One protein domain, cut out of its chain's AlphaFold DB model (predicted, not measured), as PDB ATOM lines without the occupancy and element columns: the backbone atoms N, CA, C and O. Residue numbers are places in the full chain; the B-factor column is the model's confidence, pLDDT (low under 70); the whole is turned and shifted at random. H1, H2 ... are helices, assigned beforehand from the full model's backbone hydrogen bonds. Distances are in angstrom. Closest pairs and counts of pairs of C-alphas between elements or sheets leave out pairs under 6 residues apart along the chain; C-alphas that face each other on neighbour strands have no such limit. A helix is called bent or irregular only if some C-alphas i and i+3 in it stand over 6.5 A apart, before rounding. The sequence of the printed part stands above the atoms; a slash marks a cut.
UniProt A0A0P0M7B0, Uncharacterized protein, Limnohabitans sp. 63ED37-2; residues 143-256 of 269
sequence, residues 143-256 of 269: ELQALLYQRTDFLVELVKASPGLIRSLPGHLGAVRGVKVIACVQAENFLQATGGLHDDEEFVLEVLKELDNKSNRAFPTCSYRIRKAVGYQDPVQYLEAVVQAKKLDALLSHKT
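Overview. This is residues 143 to 256 of the 269 residues of an uncharacterized protein of Limnohabitans sp. 63ED37-2 (UniProt A0A0P0M7B0). Four helices, H2, H5, H7 and H9, stand one after another in a row, each touching the next, with H1 at one end of the domain and the short helices H4, H6 and H8 along one side of the row. H9, the longest helix, closes the other end, and its residues 247 to 256 stick out from the body as a free arm. The printed part has 114 residues with nine named helices, H1 to H9 in order, and no named strand; the class is all helix. It is compact by its radius of gyration of the C-alphas, 15.4 A, yet flat, spanning 41 by 40 by 22 A.

Along the chain. H1, residues 143 to 150, begins at C-alpha 143 (89.104, 154.660, 90.560). H2, residues 152 to 161, is 14.2 A long; H3 is residues 163 to 167 and H4 residues 171 to 174. H5, residues 177 to 187, is 15.3 A long and begins at C-alpha 177 (106.956, 159.374, 100.403). H6, residues 195 to 199, is only just irregular: C-alphas 195 and 198 are 6.9 A apart. H7, residues 201 to 210, is 14.6 A long, and H8 is residues 224 to 230. H9, residues 235 to 256, is 31.9 A long and ends at C-alpha 256 (123.736, 134.866, 106.486).

Arrangement. H5 and H7 are the hubs, touching three helices each. H1 and H2 only just touch, only at the corner by their link, about perpendicular at 77 degrees, with Leu 148 and Leu 155 closest at 5.7 A between C-alphas. H1 only just touches H4, with 3 pairs of C-alphas within 8 A, the closest those of Tyr 149 and Leu 173, 6.4 A apart. H2 touches H5 at a shallow tilt of 18 degrees, the same way; the closest C-alphas, of Val 156 and Val 179, are 5.6 A apart. H3 touches H5, closest at the C-alphas of Ile 166 and Ala 183, 6.9 A. H5 touches H7 at a steep tilt of 50 degrees, the same way; the C-alphas of Val 181 and Val 207, the closest, are 5.5 A apart. H6 only just touches H7, only at the corner, with 3 pairs of C-alphas within 8 A, the closest those of Leu 197 and Phe 203, 6.4 A. H9 touches H7 with residues 236 to 243 alone, at a steep tilt of 46 degrees, opposite ways, closest at the C-alphas of Leu 205 and Leu 239, 6.1 A. H8 is close but not clearly touching H9, with the C-alphas of Val 230 and Tyr 238 closest at 6.2 A. H5 and H9 are apart. Every O i to N i+4 pair is within hydrogen-bond range in H1, H2, H5, H7, H8 and H9; H3 has 0 of 1 and H6 0 of 1, with 2 of 2 and 1 of 2 O i to N i+3 pairs within range, and H4 is too short for an i+4 pair.

Size, cuts and confidence. The two C-alphas farthest apart, of Glu 143 and Gln 233, are 46.8 A apart. The printed part has no cut. The link from H7 to H8, residues 211 to 223, is long. The mean pLDDT of the printed part is 81.6, and it is under 70 at residue 195, residues 212 to 217, 231 to 233 and 254 to 256.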
ATOM      1  N   GLU A 143      88.298 155.364  91.561       86.12
ATOM      2  CA  GLU A 143      89.104 154.660  90.560       86.12
ATOM      3  C   GLU A 143      90.408 155.401  90.253       86.12
ATOM      4  O   GLU A 143      91.470 154.782  90.156       86.12
ATOM      5  N   LEU A 144      90.352 156.731  90.127       85.00
ATOM      6  CA  LEU A 144      91.537 157.544  89.877       85.00
ATOM      7  C   LEU A 144      92.456 157.569  91.103       85.00
ATOM      8  O   LEU A 144      93.676 157.500  90.954       85.00
ATOM      9  N   GLN A 145      91.895 157.611  92.315       87.00
ATOM     10  CA  GLN A 145      92.682 157.513  93.545       87.00
ATOM     11  C   GLN A 145      93.398 156.161  93.642       87.00
ATOM     12  O   GLN A 145      94.600 156.120  93.905       87.00
ATOM     13  N   ALA A 146      92.692 155.063  93.355       85.50
ATOM     14  CA  ALA A 146      93.274 153.725  93.335       85.50
ATOM     15  C   ALA A 146      94.392 153.600  92.286       85.50
ATOM     16  O   ALA A 146      95.458 153.057  92.585       85.50
ATOM     17  N   LEU A 147      94.192 154.152  91.084       90.38
ATOM     18  CA  LEU A 147      95.203 154.160  90.027       90.38
ATOM     19  C   LEU A 147      96.458 154.938  90.443       90.38
ATOM     20  O   LEU A 147      97.569 154.436  90.282       90.38
ATOM     21  N   LEU A 148      96.293 156.138  91.008       89.19
ATOM     22  CA  LEU A 148      97.409 156.961  91.489       89.19
ATOM     23  C   LEU A 148      98.153 156.302  92.655       89.19
ATOM     24  O   LEU A 148      99.371 156.434  92.759       89.19
ATOM     25  N   TYR A 149      97.446 155.560  93.508       86.62
ATOM     26  CA  TYR A 149      98.067 154.805  94.592       86.62
ATOM     27  C   TYR A 149      98.865 153.595  94.083       86.62
ATOM     28  O   TYR A 149      99.915 153.274  94.631       86.62
ATOM     29  N   GLN A 150      98.410 152.939  93.012       89.88
ATOM     30  CA  GLN A 150      99.164 151.865  92.353       89.88
ATOM     31  C   GLN A 150     100.353 152.399  91.542       89.88
ATOM     32  O   GLN A 150     101.380 151.732  91.431       89.88
ATOM     33  N   ARG A 151     100.225 153.609  90.987       92.19
ATOM     34  CA  ARG A 151     101.218 154.288  90.141       92.19
ATOM     35  C   ARG A 151     101.806 155.505  90.848       92.19
ATOM     36  O   ARG A 151     101.668 156.647  90.406       92.19
ATOM     37  N   THR A 152     102.463 155.248  91.979       91.06
ATOM     38  CA  THR A 152     103.094 156.307  92.782       91.06
ATOM     39  C   THR A 152     104.196 157.055  92.026       91.06
ATOM     40  O   THR A 152     104.401 158.236  92.284       91.06
ATOM     41  N   ASP A 153     104.846 156.410  91.052       92.75
ATOM     42  CA  ASP A 153     105.770 157.019  90.090       92.75
ATOM     43  C   ASP A 153     105.112 158.185  89.339       92.75
ATOM     44  O   ASP A 153     105.588 159.320  89.384       92.75
ATOM     45  N   PHE A 154     103.957 157.916  88.735       92.31
ATOM     46  CA  PHE A 154     103.199 158.898  87.970       92.31
ATOM     47  C   PHE A 154     102.632 160.009  88.862       92.31
ATOM     48  O   PHE A 154     102.660 161.182  88.490       92.31
ATOM     49  N   LEU A 155     102.164 159.671  90.068       93.12
ATOM     50  CA  LEU A 155     101.714 160.661  91.050       93.12
ATOM     51  C   LEU A 155     102.832 161.651  91.414       93.12
ATOM     52  O   LEU A 155     102.591 162.854  91.500       93.12
ATOM     53  N   VAL A 156     104.053 161.155  91.623       93.44
ATOM     54  CA  VAL A 156     105.216 161.991  91.943       93.44
ATOM     55  C   VAL A 156     105.555 162.912  90.774       93.44
ATOM     56  O   VAL A 156     105.764 164.103  90.997       93.44
ATOM     57  N   GLU A 157     105.561 162.413  89.537       93.12
ATOM     58  CA  GLU A 157     105.772 163.247  88.342       93.12
ATOM     59  C   GLU A 157     104.700 164.331  88.192       93.12
ATOM     60  O   GLU A 157     105.026 165.500  87.968       93.12
ATOM     61  N   LEU A 158     103.432 163.971  88.394       90.69
ATOM     62  CA  LEU A 158     102.307 164.901  88.344       90.69
ATOM     63  C   LEU A 158     102.459 166.022  89.382       90.69
ATOM     64  O   LEU A 158     102.257 167.197  89.074       90.69
ATOM     65  N   VAL A 159     102.862 165.669  90.603       90.94
ATOM     66  CA  VAL A 159     103.109 166.632  91.680       90.94
ATOM     67  C   VAL A 159     104.335 167.502  91.390       90.94
ATOM     68  O   VAL A 159     104.293 168.697  91.667       90.94
ATOM     69  N   LYS A 160     105.410 166.964  90.799       88.38
ATOM     70  CA  LYS A 160     106.561 167.779  90.368       88.38
ATOM     71  C   LYS A 160     106.155 168.803  89.309       88.38
ATOM     72  O   LYS A 160     106.575 169.954  89.388       88.38
ATOM     73  N   ALA A 161     105.331 168.393  88.345       88.25
ATOM     74  CA  ALA A 161     104.838 169.267  87.285       88.25
ATOM     75  C   ALA A 161     103.848 170.324  87.802       88.25
ATOM     76  O   ALA A 161     103.794 171.430  87.267       88.25
ATOM     77  N   SER A 162     103.076 170.002  88.845       85.75
ATOM     78  CA  SER A 162     102.084 170.910  89.424       85.75
ATOM     79  C   SER A 162     102.063 170.830  90.958       85.75
ATOM     80  O   SER A 162     101.170 170.218  91.552       85.75
ATOM     81  N   PRO A 163     103.023 171.471  91.648       78.62
ATOM     82  CA  PRO A 163     103.203 171.277  93.089       78.62
ATOM     83  C   PRO A 163     102.051 171.778  93.969       78.62
ATOM     84  O   PRO A 163     101.861 171.300  95.087       78.62
ATOM     85  N   GLY A 164     101.228 172.701  93.457       76.44
ATOM     86  CA  GLY A 164      99.999 173.134  94.132       76.44
ATOM     87  C   GLY A 164      99.035 171.979  94.431       76.44
ATOM     88  O   GLY A 164      98.283 172.056  95.402       76.44
ATOM     89  N   LEU A 165      99.123 170.882  93.665       81.56
ATOM     90  CA  LEU A 165      98.313 169.676  93.832       81.56
ATOM     91  C   LEU A 165      98.503 169.014  95.204       81.56
ATOM     92  O   LEU A 165      97.560 168.422  95.719       81.56
ATOM     93  N   ILE A 166      99.675 169.151  95.837       83.19
ATOM     94  CA  ILE A 166      99.990 168.536  97.145       83.19
ATOM     95  C   ILE A 166      98.928 168.873  98.192       83.19
ATOM     96  O   ILE A 166      98.548 168.022  98.993       83.19
ATOM     97  N   ARG A 167      98.434 170.115  98.175       72.75
ATOM     98  CA  ARG A 167      97.447 170.619  99.142       72.75
ATOM     99  C   ARG A 167      96.034 170.105  98.886       72.75
ATOM    100  O   ARG A 167      95.163 170.308  99.732       72.75
ATOM    101  N   SER A 168      95.829 169.478  97.736       77.94
ATOM    102  CA  SER A 168      94.537 169.016  97.249       77.94
ATOM    103  C   SER A 168      94.416 167.502  97.144       77.94
ATOM    104  O   SER A 168      93.325 166.987  96.898       77.94
ATOM    105  N   LEU A 169      95.518 166.778  97.338       82.69
ATOM    106  CA  LEU A 169      95.504 165.326  97.329       82.69
ATOM    107  C   LEU A 169      94.771 164.775  98.562       82.69
ATOM    108  O   LEU A 169      94.996 165.254  99.679       82.69
ATOM    109  N   PRO A 170      93.969 163.709  98.393       82.81
ATOM    110  CA  PRO A 170      93.500 162.880  99.495       82.81
ATOM    111  C   PRO A 170      94.649 162.478 100.425       82.81
ATOM    112  O   PRO A 170      95.756 162.187  99.968       82.81
ATOM    113  N   GLY A 171      94.385 162.409 101.733       80.69
ATOM    114  CA  GLY A 171      95.430 162.247 102.751       80.69
ATOM    115  C   GLY A 171      96.366 161.049 102.535       80.69
ATOM    116  O   GLY A 171      97.563 161.169 102.777       80.69
ATOM    117  N   HIS A 172      95.860 159.923 102.023       83.81
ATOM    118  CA  HIS A 172      96.682 158.742 101.738       83.81
ATOM    119  C   HIS A 172      97.601 158.928 100.515       83.81
ATOM    120  O   HIS A 172      98.746 158.487 100.555       83.81
ATOM    121  N   LEU A 173      97.152 159.633  99.465       87.81
ATOM    122  CA  LEU A 173      97.992 160.002  98.315       87.81
ATOM    123  C   LEU A 173      99.013 161.077  98.702       87.81
ATOM    124  O   LEU A 173     100.179 161.001  98.323       87.81
ATOM    125  N   GLY A 174      98.601 162.047  99.521       86.50
ATOM    126  CA  GLY A 174      99.491 163.068 100.070       86.50
ATOM    127  C   GLY A 174     100.557 162.508 101.019       86.50
ATOM    128  O   GLY A 174     101.595 163.140 101.203       86.50
ATOM    129  N   ALA A 175     100.325 161.334 101.616       85.31
ATOM    130  CA  ALA A 175     101.267 160.641 102.497       85.31
ATOM    131  C   ALA A 175     102.315 159.796 101.750       85.31
ATOM    132  O   ALA A 175     103.247 159.297 102.381       85.31
ATOM    133  N   VAL A 176     102.202 159.647 100.424       89.88
ATOM    134  CA  VAL A 176     103.205 158.950  99.611       89.88
ATOM    135  C   VAL A 176     104.561 159.642  99.771       89.88
ATOM    136  O   VAL A 176     104.677 160.856  99.596       89.88
ATOM    137  N   ARG A 177     105.609 158.866 100.081       91.06
ATOM    138  CA  ARG A 177     106.956 159.374 100.403       91.06
ATOM    139  C   ARG A 177     107.464 160.398  99.386       91.06
ATOM    140  O   ARG A 177     107.848 161.492  99.779       91.06
ATOM    141  N   GLY A 178     107.409 160.079  98.091       91.12
ATOM    142  CA  GLY A 178     107.884 160.980  97.035       91.12
ATOM    143  C   GLY A 178     107.113 162.304  96.966       91.12
ATOM    144  O   GLY A 178     107.714 163.353  96.749       91.12
ATOM    145  N   VAL A 179     105.803 162.290  97.240       92.06
ATOM    146  CA  VAL A 179     104.981 163.510  97.342       92.06
ATOM    147  C   VAL A 179     105.416 164.348  98.546       92.06
ATOM    148  O   VAL A 179     105.533 165.569  98.446       92.06
ATOM    149  N   LYS A 180     105.723 163.698  99.675       91.25
ATOM    150  CA  LYS A 180     106.236 164.368 100.877       91.25
ATOM    151  C   LYS A 180     107.624 164.963 100.698       91.25
ATOM    152  O   LYS A 180     107.855 166.053 101.214       91.25
ATOM    153  N   VAL A 181     108.506 164.308  99.944       91.75
ATOM    154  CA  VAL A 181     109.810 164.888  99.587       91.75
ATOM    155  C   VAL A 181     109.595 166.220  98.872       91.75
ATOM    156  O   VAL A 181     110.103 167.241  99.327       91.75
ATOM    157  N   ILE A 182     108.755 166.247  97.832       91.44
ATOM    158  CA  ILE A 182     108.466 167.475  97.073       91.44
ATOM    159  C   ILE A 182     107.842 168.550  97.971       91.44
ATOM    160  O   ILE A 182     108.223 169.717  97.887       91.44
ATOM    161  N   ALA A 183     106.921 168.166  98.859       88.88
ATOM    162  CA  ALA A 183     106.287 169.089  99.799       88.88
ATOM    163  C   ALA A 183     107.307 169.767 100.729       88.88
ATOM    164  O   ALA A 183     107.253 170.982 100.920       88.88
ATOM    165  N   CYS A 184     108.240 168.994 101.291       87.81
ATOM    166  CA  CYS A 184     109.289 169.513 102.166       87.81
ATOM    167  C   CYS A 184     110.290 170.394 101.408       87.81
ATOM    168  O   CYS A 184     110.690 171.437 101.923       87.81
ATOM    169  N   VAL A 185     110.659 170.004 100.182       88.12
ATOM    170  CA  VAL A 185     111.552 170.786  99.312       88.12
ATOM    171  C   VAL A 185     110.921 172.138  98.981       88.12
ATOM    172  O   VAL A 185     111.545 173.172  99.192       88.12
ATOM    173  N   GLN A 186     109.654 172.162  98.557       84.69
ATOM    174  CA  GLN A 186     108.948 173.413  98.266       84.69
ATOM    175  C   GLN A 186     108.777 174.325  99.477       84.69
ATOM    176  O   GLN A 186     108.816 175.546  99.343       84.69
ATOM    177  N   ALA A 187     108.501 173.743 100.642       83.06
ATOM    178  CA  ALA A 187     108.302 174.509 101.863       83.06
ATOM    179  C   ALA A 187     109.631 174.926 102.519       83.06
ATOM    180  O   ALA A 187     109.611 175.681 103.492       83.06
ATOM    181  N   GLU A 188     110.761 174.408 102.028       84.88
ATOM    182  CA  GLU A 188     112.091 174.528 102.633       84.88
ATOM    183  C   GLU A 188     112.100 174.149 104.127       84.88
ATOM    184  O   GLU A 188     112.813 174.736 104.943       84.88
ATOM    185  N   ASN A 189     111.272 173.180 104.523       84.75
ATOM    186  CA  ASN A 189     111.181 172.706 105.901       84.75
ATOM    187  C   ASN A 189     110.607 171.287 105.981       84.75
ATOM    188  O   ASN A 189     109.943 170.810 105.067       84.75
ATOM    189  N   PHE A 190     110.830 170.627 107.116       83.50
ATOM    190  CA  PHE A 190     110.356 169.269 107.370       83.50
ATOM    191  C   PHE A 190     108.952 169.207 107.979       83.50
ATOM    192  O   PHE A 190     108.421 168.112 108.091       83.50
ATOM    193  N   LEU A 191     108.294 170.335 108.286       80.31
ATOM    194  CA  LEU A 191     106.960 170.344 108.916       80.31
ATOM    195  C   LEU A 191     105.872 169.690 108.046       80.31
ATOM    196  O   LEU A 191     104.784 169.394 108.533       80.31
ATOM    197  N   GLN A 192     106.150 169.478 106.757       81.00
ATOM    198  CA  GLN A 192     105.267 168.758 105.839       81.00
ATOM    199  C   GLN A 192     105.395 167.231 105.944       81.00
ATOM    200  O   GLN A 192     104.527 166.514 105.429       81.00
ATOM    201  N   ALA A 193     106.442 166.723 106.599       77.25
ATOM    202  CA  ALA A 193     106.617 165.306 106.861       77.25
ATOM    203  C   ALA A 193     105.570 164.837 107.880       77.25
ATOM    204  O   ALA A 193     105.352 165.452 108.921       77.25
ATOM    205  N   THR A 194     104.897 163.735 107.567       71.00
ATOM    206  CA  THR A 194     103.836 163.166 108.408       71.00
ATOM    207  C   THR A 194     104.238 161.796 108.924       71.00
ATOM    208  O   THR A 194     104.917 161.039 108.229       71.00
ATOM    209  N   GLY A 195     103.768 161.445 110.122       67.75
ATOM    210  CA  GLY A 195     104.073 160.157 110.745       67.75
ATOM    211  C   GLY A 195     105.567 159.994 111.044       67.75
ATOM    212  O   GLY A 195     106.252 160.960 111.371       67.75
ATOM    213  N   GLY A 196     106.076 158.766 110.920       72.69
ATOM    214  CA  GLY A 196     107.469 158.425 111.235       72.69
ATOM    215  C   GLY A 196     108.523 158.955 110.254       72.69
ATOM    216  O   GLY A 196     109.708 158.822 110.536       72.69
ATOM    217  N   LEU A 197     108.127 159.580 109.134       79.50
ATOM    218  CA  LEU A 197     109.067 160.099 108.123       79.50
ATOM    219  C   LEU A 197     110.006 161.173 108.682       79.50
ATOM    220  O   LEU A 197     111.120 161.343 108.202       79.50
ATOM    221  N   HIS A 198     109.566 161.881 109.720       71.56
ATOM    222  CA  HIS A 198     110.359 162.911 110.380       71.56
ATOM    223  C   HIS A 198     111.619 162.360 111.071       71.56
ATOM    224  O   HIS A 198     112.555 163.123 111.303       71.56
ATOM    225  N   ASP A 199     111.623 161.062 111.389       78.44
ATOM    226  CA  ASP A 199     112.711 160.325 112.042       78.44
ATOM    227  C   ASP A 199     113.394 159.311 111.105       78.44
ATOM    228  O   ASP A 199     114.243 158.541 111.553       78.44
ATOM    229  N   ASP A 200     113.041 159.306 109.816       85.38
ATOM    230  CA  ASP A 200     113.636 158.439 108.801       85.38
ATOM    231  C   ASP A 200     114.861 159.123 108.174       85.38
ATOM    232  O   ASP A 200     114.754 160.132 107.474       85.38
ATOM    233  N   GLU A 201     116.045 158.565 108.429       87.19
ATOM    234  CA  GLU A 201     117.312 159.123 107.958       87.19
ATOM    235  C   GLU A 201     117.435 159.121 106.423       87.19
ATOM    236  O   GLU A 201     118.052 160.026 105.863       87.19
ATOM    237  N   GLU A 202     116.827 158.153 105.728       91.12
ATOM    238  CA  GLU A 202     116.838 158.099 104.263       91.12
ATOM    239  C   GLU A 202     115.897 159.159 103.676       91.12
ATOM    240  O   GLU A 202     116.253 159.823 102.703       91.12
ATOM    241  N   PHE A 203     114.743 159.399 104.309       91.81
ATOM    242  CA  PHE A 203     113.806 160.439 103.867       91.81
ATOM    243  C   PHE A 203     114.417 161.831 104.025       91.81
ATOM    244  O   PHE A 203     114.340 162.670 103.127       91.81
ATOM    245  N   VAL A 204     115.052 162.082 105.172       89.25
ATOM    246  CA  VAL A 204     115.708 163.366 105.427       89.25
ATOM    247  C   VAL A 204     116.850 163.595 104.445       89.25
ATOM    248  O   VAL A 204     116.984 164.702 103.925       89.25
ATOM    249  N   LEU A 205     117.627 162.554 104.138       91.06
ATOM    250  CA  LEU A 205     118.683 162.636 103.137       91.06
ATOM    251  C   LEU A 205     118.140 162.982 101.741       91.06
ATOM    252  O   LEU A 205     118.710 163.846 101.079       91.06
ATOM    253  N   GLU A 206     117.047 162.347 101.305       91.56
ATOM    254  CA  GLU A 206     116.389 162.640 100.020       91.56
ATOM    255  C   GLU A 206     116.009 164.125  99.905       91.56
ATOM    256  O   GLU A 206     116.356 164.777  98.923       91.56
ATOM    257  N   VAL A 207     115.366 164.689 100.934       90.31
ATOM    258  CA  VAL A 207     114.957 166.105 100.947       90.31
ATOM    259  C   VAL A 207     116.162 167.049 100.921       90.31
ATOM    260  O   VAL A 207     116.157 168.029 100.180       90.31
ATOM    261  N   LEU A 208     117.198 166.781 101.724       88.62
ATOM    262  CA  LEU A 208     118.372 167.658 101.795       88.62
ATOM    263  C   LEU A 208     119.179 167.670 100.491       88.62
ATOM    264  O   LEU A 208     119.712 168.714 100.124       88.62
ATOM    265  N   LYS A 209     119.243 166.538  99.779       89.06
ATOM    266  CA  LYS A 209     119.901 166.459  98.466       89.06
ATOM    267  C   LYS A 209     119.204 167.320  97.416       89.06
ATOM    268  O   LYS A 209     119.880 167.976  96.632       89.06
ATOM    269  N   GLU A 210     117.875 167.345  97.426       87.50
ATOM    270  CA  GLU A 210     117.068 168.152  96.499       87.50
ATOM    271  C   GLU A 210     117.134 169.660  96.809       87.50
ATOM    272  O   GLU A 210     116.989 170.483  95.912       87.50
ATOM    273  N   LEU A 211     117.403 170.045  98.063       84.19
ATOM    274  CA  LEU A 211     117.598 171.446  98.477       84.19
ATOM    275  C   LEU A 211     118.996 172.010  98.148       84.19
ATOM    276  O   LEU A 211     119.296 173.145  98.526       84.19
ATOM    277  N   ASP A 212     119.833 171.226  97.456       66.25
ATOM    278  CA  ASP A 212     121.160 171.584  96.947       66.25
ATOM    279  C   ASP A 212     122.042 172.269  98.006       66.25
ATOM    280  O   ASP A 212     122.254 173.472  97.905       66.25
ATOM    281  N   ASN A 213     122.492 171.509  99.030       56.31
ATOM    282  CA  ASN A 213     123.521 171.711 100.096       56.31
ATOM    283  C   ASN A 213     123.812 173.122 100.680       56.31
ATOM    284  O   ASN A 213     124.145 173.259 101.857       56.31
ATOM    285  N   LYS A 214     123.715 174.186  99.890       52.81
ATOM    286  CA  LYS A 214     123.890 175.606 100.202       52.81
ATOM    287  C   LYS A 214     122.702 176.221 100.955       52.81
ATOM    288  O   LYS A 214     122.881 177.275 101.563       52.81
ATOM    289  N   SER A 215     121.526 175.580 100.970       53.72
ATOM    290  CA  SER A 215     120.331 176.047 101.698       53.72
ATOM    291  C   SER A 215     119.909 175.096 102.829       53.72
ATOM    292  O   SER A 215     118.771 174.640 102.911       53.72
ATOM    293  N   ASN A 216     120.801 174.821 103.786       62.59
ATOM    294  CA  ASN A 216     120.484 174.006 104.976       62.59
ATOM    295  C   ASN A 216     119.546 174.698 105.997       62.59
ATOM    296  O   ASN A 216     119.535 174.367 107.183       62.59
ATOM    297  N   ARG A 217     118.712 175.648 105.553       69.44
ATOM    298  CA  ARG A 217     117.700 176.326 106.382       69.44
ATOM    299  C   ARG A 217     116.581 175.386 106.829       69.44
ATOM    300  O   ARG A 217     115.984 175.619 107.878       69.44
ATOM    301  N   ALA A 218     116.349 174.305 106.083       76.19
ATOM    302  CA  ALA A 218     115.360 173.291 106.420       76.19
ATOM    303  C   ALA A 218     115.804 172.395 107.589       76.19
ATOM    304  O   ALA A 218     114.974 172.016 108.415       76.19
ATOM    305  N   PHE A 219     117.099 172.071 107.710       79.50
ATOM    306  CA  PHE A 219     117.599 171.085 108.681       79.50
ATOM    307  C   PHE A 219     117.248 171.393 110.151       79.50
ATOM    308  O   PHE A 219     116.857 170.474 110.870       79.50
ATOM    309  N   PRO A 220     117.269 172.657 110.627       79.31
ATOM    310  CA  PRO A 220     116.774 173.009 111.956       79.31
ATOM    311  C   PRO A 220     115.330 172.591 112.241       79.31
ATOM    312  O   PRO A 220     114.999 172.406 113.410       79.31
ATOM    313  N   THR A 221     114.493 172.427 111.217       77.56
ATOM    314  CA  THR A 221     113.100 171.977 111.362       77.56
ATOM    315  C   THR A 221     112.948 170.457 111.353       77.56
ATOM    316  O   THR A 221     111.850 169.973 111.588       77.56
ATOM    317  N   CYS A 222     114.026 169.702 111.116       77.06
ATOM    318  CA  CYS A 222     114.046 168.243 111.206       77.06
ATOM    319  C   CYS A 222     113.833 167.760 112.655       77.06
ATOM    320  O   CYS A 222     113.925 168.541 113.614       77.06
ATOM    321  N   SER A 223     113.565 166.463 112.842       74.12
ATOM    322  CA  SER A 223     113.325 165.926 114.179       74.12
ATOM    323  C   SER A 223     114.532 166.129 115.090       74.12
ATOM    324  O   SER A 223     115.696 166.141 114.678       74.12
ATOM    325  N   TYR A 224     114.259 166.296 116.383       70.88
ATOM    326  CA  TYR A 224     115.317 166.459 117.374       70.88
ATOM    327  C   TYR A 224     116.272 165.259 117.407       70.88
ATOM    328  O   TYR A 224     117.475 165.452 117.576       70.88
ATOM    329  N   ARG A 225     115.761 164.038 117.205       70.44
ATOM    330  CA  ARG A 225     116.569 162.817 117.203       70.44
ATOM    331  C   ARG A 225     117.621 162.847 116.095       70.44
ATOM    332  O   ARG A 225     118.792 162.620 116.391       70.44
ATOM    333  N   ILE A 226     117.221 163.172 114.865       76.94
ATOM    334  CA  ILE A 226     118.149 163.267 113.733       76.94
ATOM    335  C   ILE A 226     119.136 164.411 113.960       76.94
ATOM    336  O   ILE A 226     120.341 164.187 113.906       76.94
ATOM    337  N   ARG A 227     118.663 165.609 114.334       77.81
ATOM    338  CA  ARG A 227     119.556 166.753 114.602       77.81
ATOM    339  C   ARG A 227     120.605 166.448 115.675       77.81
ATOM    340  O   ARG A 227     121.760 166.830 115.523       77.81
ATOM    341  N   LYS A 228     120.221 165.733 116.740       71.25
ATOM    342  CA  LYS A 228     121.129 165.328 117.822       71.25
ATOM    343  C   LYS A 228     122.157 164.287 117.368       71.25
ATOM    344  O   LYS A 228     123.296 164.357 117.812       71.25
ATOM    345  N   ALA A 229     121.757 163.321 116.542       72.00
ATOM    346  CA  ALA A 229     122.639 162.252 116.074       72.00
ATOM    347  C   ALA A 229     123.629 162.729 115.000       72.00
ATOM    348  O   ALA A 229     124.777 162.306 114.994       72.00
ATOM    349  N   VAL A 230     123.168 163.601 114.107       78.62
ATOM    350  CA  VAL A 230     123.888 164.041 112.907       78.62
ATOM    351  C   VAL A 230     124.749 165.286 113.170       78.62
ATOM    352  O   VAL A 230     125.842 165.418 112.627       78.62
ATOM    353  N   GLY A 231     124.278 166.207 114.019       68.94
ATOM    354  CA  GLY A 231     124.903 167.520 114.201       68.94
ATOM    355  C   GLY A 231     124.615 168.497 113.049       68.94
ATOM    356  O   GLY A 231     123.964 168.157 112.067       68.94
ATOM    357  N   TYR A 232     125.062 169.752 113.188       67.62
ATOM    358  CA  TYR A 232     124.711 170.855 112.269       67.62
ATOM    359  C   TYR A 232     125.790 171.201 111.228       67.62
ATOM    360  O   TYR A 232     125.548 172.062 110.389       67.62
ATOM    361  N   GLN A 233     126.981 170.596 111.304       67.94
ATOM    362  CA  GLN A 233     128.125 170.994 110.469       67.94
ATOM    363  C   GLN A 233     128.045 170.440 109.041       67.94
ATOM    364  O   GLN A 233     128.217 171.209 108.102       67.94
ATOM    365  N   ASP A 234     127.741 169.150 108.878       79.50
ATOM    366  CA  ASP A 234     127.506 168.540 107.563       79.50
ATOM    367  C   ASP A 234     126.463 167.413 107.665       79.50
ATOM    368  O   ASP A 234     126.803 166.233 107.816       79.50
ATOM    369  N   PRO A 235     125.164 167.766 107.653       80.56
ATOM    370  CA  PRO A 235     124.122 166.776 107.841       80.56
ATOM    371  C   PRO A 235     123.988 165.804 106.669       80.56
ATOM    372  O   PRO A 235     123.587 164.663 106.883       80.56
ATOM    373  N   VAL A 236     124.344 166.217 105.451       86.69
ATOM    374  CA  VAL A 236     124.216 165.367 104.262       86.69
ATOM    375  C   VAL A 236     125.285 164.288 104.265       86.69
ATOM    376  O   VAL A 236     124.931 163.114 104.183       86.69
ATOM    377  N   GLN A 237     126.559 164.646 104.453       84.50
ATOM    378  CA  GLN A 237     127.650 163.669 104.449       84.50
ATOM    379  C   GLN A 237     127.461 162.587 105.525       84.50
ATOM    380  O   GLN A 237     127.666 161.396 105.275       84.50
ATOM    381  N   TYR A 238     127.030 162.980 106.726       85.12
ATOM    382  CA  TYR A 238     126.781 162.026 107.804       85.12
ATOM    383  C   TYR A 238     125.585 161.114 107.497       85.12
ATOM    384  O   TYR A 238     125.672 159.897 107.673       85.12
ATOM    385  N   LEU A 239     124.470 161.677 107.018       87.19
ATOM    386  CA  LEU A 239     123.294 160.882 106.657       87.19
ATOM    387  C   LEU A 239     123.595 159.912 105.505       87.19
ATOM    388  O   LEU A 239     123.121 158.777 105.543       87.19
ATOM    389  N   GLU A 240     124.427 160.294 104.531       89.88
ATOM    390  CA  GLU A 240     124.905 159.379 103.486       89.88
ATOM    391  C   GLU A 240     125.637 158.171 104.074       89.88
ATOM    392  O   GLU A 240     125.327 157.035 103.708       89.88
ATOM    393  N   ALA A 241     126.556 158.396 105.017       86.50
ATOM    394  CA  ALA A 241     127.294 157.318 105.671       86.50
ATOM    395  C   ALA A 241     126.362 156.377 106.456       86.50
ATOM    396  O   ALA A 241     126.485 155.155 106.358       86.50
ATOM    397  N   VAL A 242     125.388 156.930 107.188       85.81
ATOM    398  CA  VAL A 242     124.399 156.145 107.949       85.81
ATOM    399  C   VAL A 242     123.519 155.304 107.026       85.81
ATOM    400  O   VAL A 242     123.322 154.113 107.280       85.81
ATOM    401  N   VAL A 243     122.991 155.891 105.950       88.50
ATOM    402  CA  VAL A 243     122.139 155.175 104.991       88.50
ATOM    403  C   VAL A 243     122.931 154.075 104.278       88.50
ATOM    404  O   VAL A 243     122.417 152.969 104.103       88.50
ATOM    405  N   GLN A 244     124.192 154.327 103.912       87.94
ATOM    406  CA  GLN A 244     125.065 153.303 103.328       87.94
ATOM    407  C   GLN A 244     125.353 152.154 104.301       87.94
ATOM    408  O   GLN A 244     125.257 150.993 103.901       87.94
ATOM    409  N   ALA A 245     125.641 152.454 105.571       85.75
ATOM    410  CA  ALA A 245     125.862 151.435 106.596       85.75
ATOM    411  C   ALA A 245     124.622 150.545 106.784       85.75
ATOM    412  O   ALA A 245     124.727 149.323 106.707       85.75
ATOM    413  N   LYS A 246     123.424 151.143 106.899       86.62
ATOM    414  CA  LYS A 246     122.158 150.392 106.990       86.62
ATOM    415  C   LYS A 246     121.922 149.487 105.776       86.62
ATOM    416  O   LYS A 246     121.481 148.350 105.934       86.62
ATOM    417  N   LYS A 247     122.223 149.969 104.562       84.50
ATOM    418  CA  LYS A 247     122.110 149.168 103.327       84.50
ATOM    419  C   LYS A 247     123.081 147.986 103.327       84.50
ATOM    420  O   LYS A 247     122.697 146.887 102.932       84.50
ATOM    421  N   LEU A 248     124.313 148.193 103.787       81.19
ATOM    422  CA  LEU A 248     125.310 147.132 103.897       81.19
ATOM    423  C   LEU A 248     124.896 146.067 104.926       81.19
ATOM    424  O   LEU A 248     124.933 144.878 104.608       81.19
ATOM    425  N   ASP A 249     124.435 146.476 106.108       82.38
ATOM    426  CA  ASP A 249     123.960 145.563 107.158       82.38
ATOM    427  C   ASP A 249     122.760 144.722 106.692       82.38
ATOM    428  O   ASP A 249     122.692 143.511 106.934       82.38
ATOM    429  N   ALA A 250     121.828 145.331 105.952       80.44
ATOM    430  CA  ALA A 250     120.712 144.612 105.343       80.44
ATOM    431  C   ALA A 250     121.194 143.568 104.314       80.44
ATOM    432  O   ALA A 250     120.754 142.420 104.335       80.44
ATOM    433  N   LEU A 251     122.152 143.917 103.450       76.88
ATOM    434  CA  LEU A 251     122.716 142.983 102.465       76.88
ATOM    435  C   LEU A 251     123.474 141.817 103.113       76.88
ATOM    436  O   LEU A 251     123.413 140.687 102.623       76.88
ATOM    437  N   LEU A 252     124.199 142.080 104.199       76.06
ATOM    438  CA  LEU A 252     124.950 141.060 104.925       76.06
ATOM    439  C   LEU A 252     124.021 140.119 105.697       76.06
ATOM    440  O   LEU A 252     124.222 138.905 105.646       76.06
ATOM    441  N   SER A 253     122.964 140.644 106.324       73.75
ATOM    442  CA  SER A 253     121.991 139.831 107.065       73.75
ATOM    443  C   SER A 253     121.212 138.858 106.162       73.75
ATOM    444  O   SER A 253     121.028 137.694 106.530       73.75
ATOM    445  N   HIS A 254     120.874 139.265 104.931       59.81
ATOM    446  CA  HIS A 254     120.274 138.388 103.913       59.81
ATOM    447  C   HIS A 254     121.230 137.323 103.345       59.81
ATOM    448  O   HIS A 254     120.780 136.287 102.855       59.81
ATOM    449  N   LYS A 255     122.553 137.529 103.404       56.19
ATOM    450  CA  LYS A 255     123.529 136.498 103.007       56.19
ATOM    451  C   LYS A 255     123.729 135.441 104.091       56.19
ATOM    452  O   LYS A 255     123.913 134.272 103.764       56.19
ATOM    453  N   THR A 256     123.639 135.815 105.366       51.31
ATOM    454  CA  THR A 256     123.736 134.866 106.486       51.31
ATOM    455  C   THR A 256     122.549 133.907 106.599       51.31
ATOM    456  O   THR A 256     122.732 132.808 107.110       51.31
TER     457      THR A 256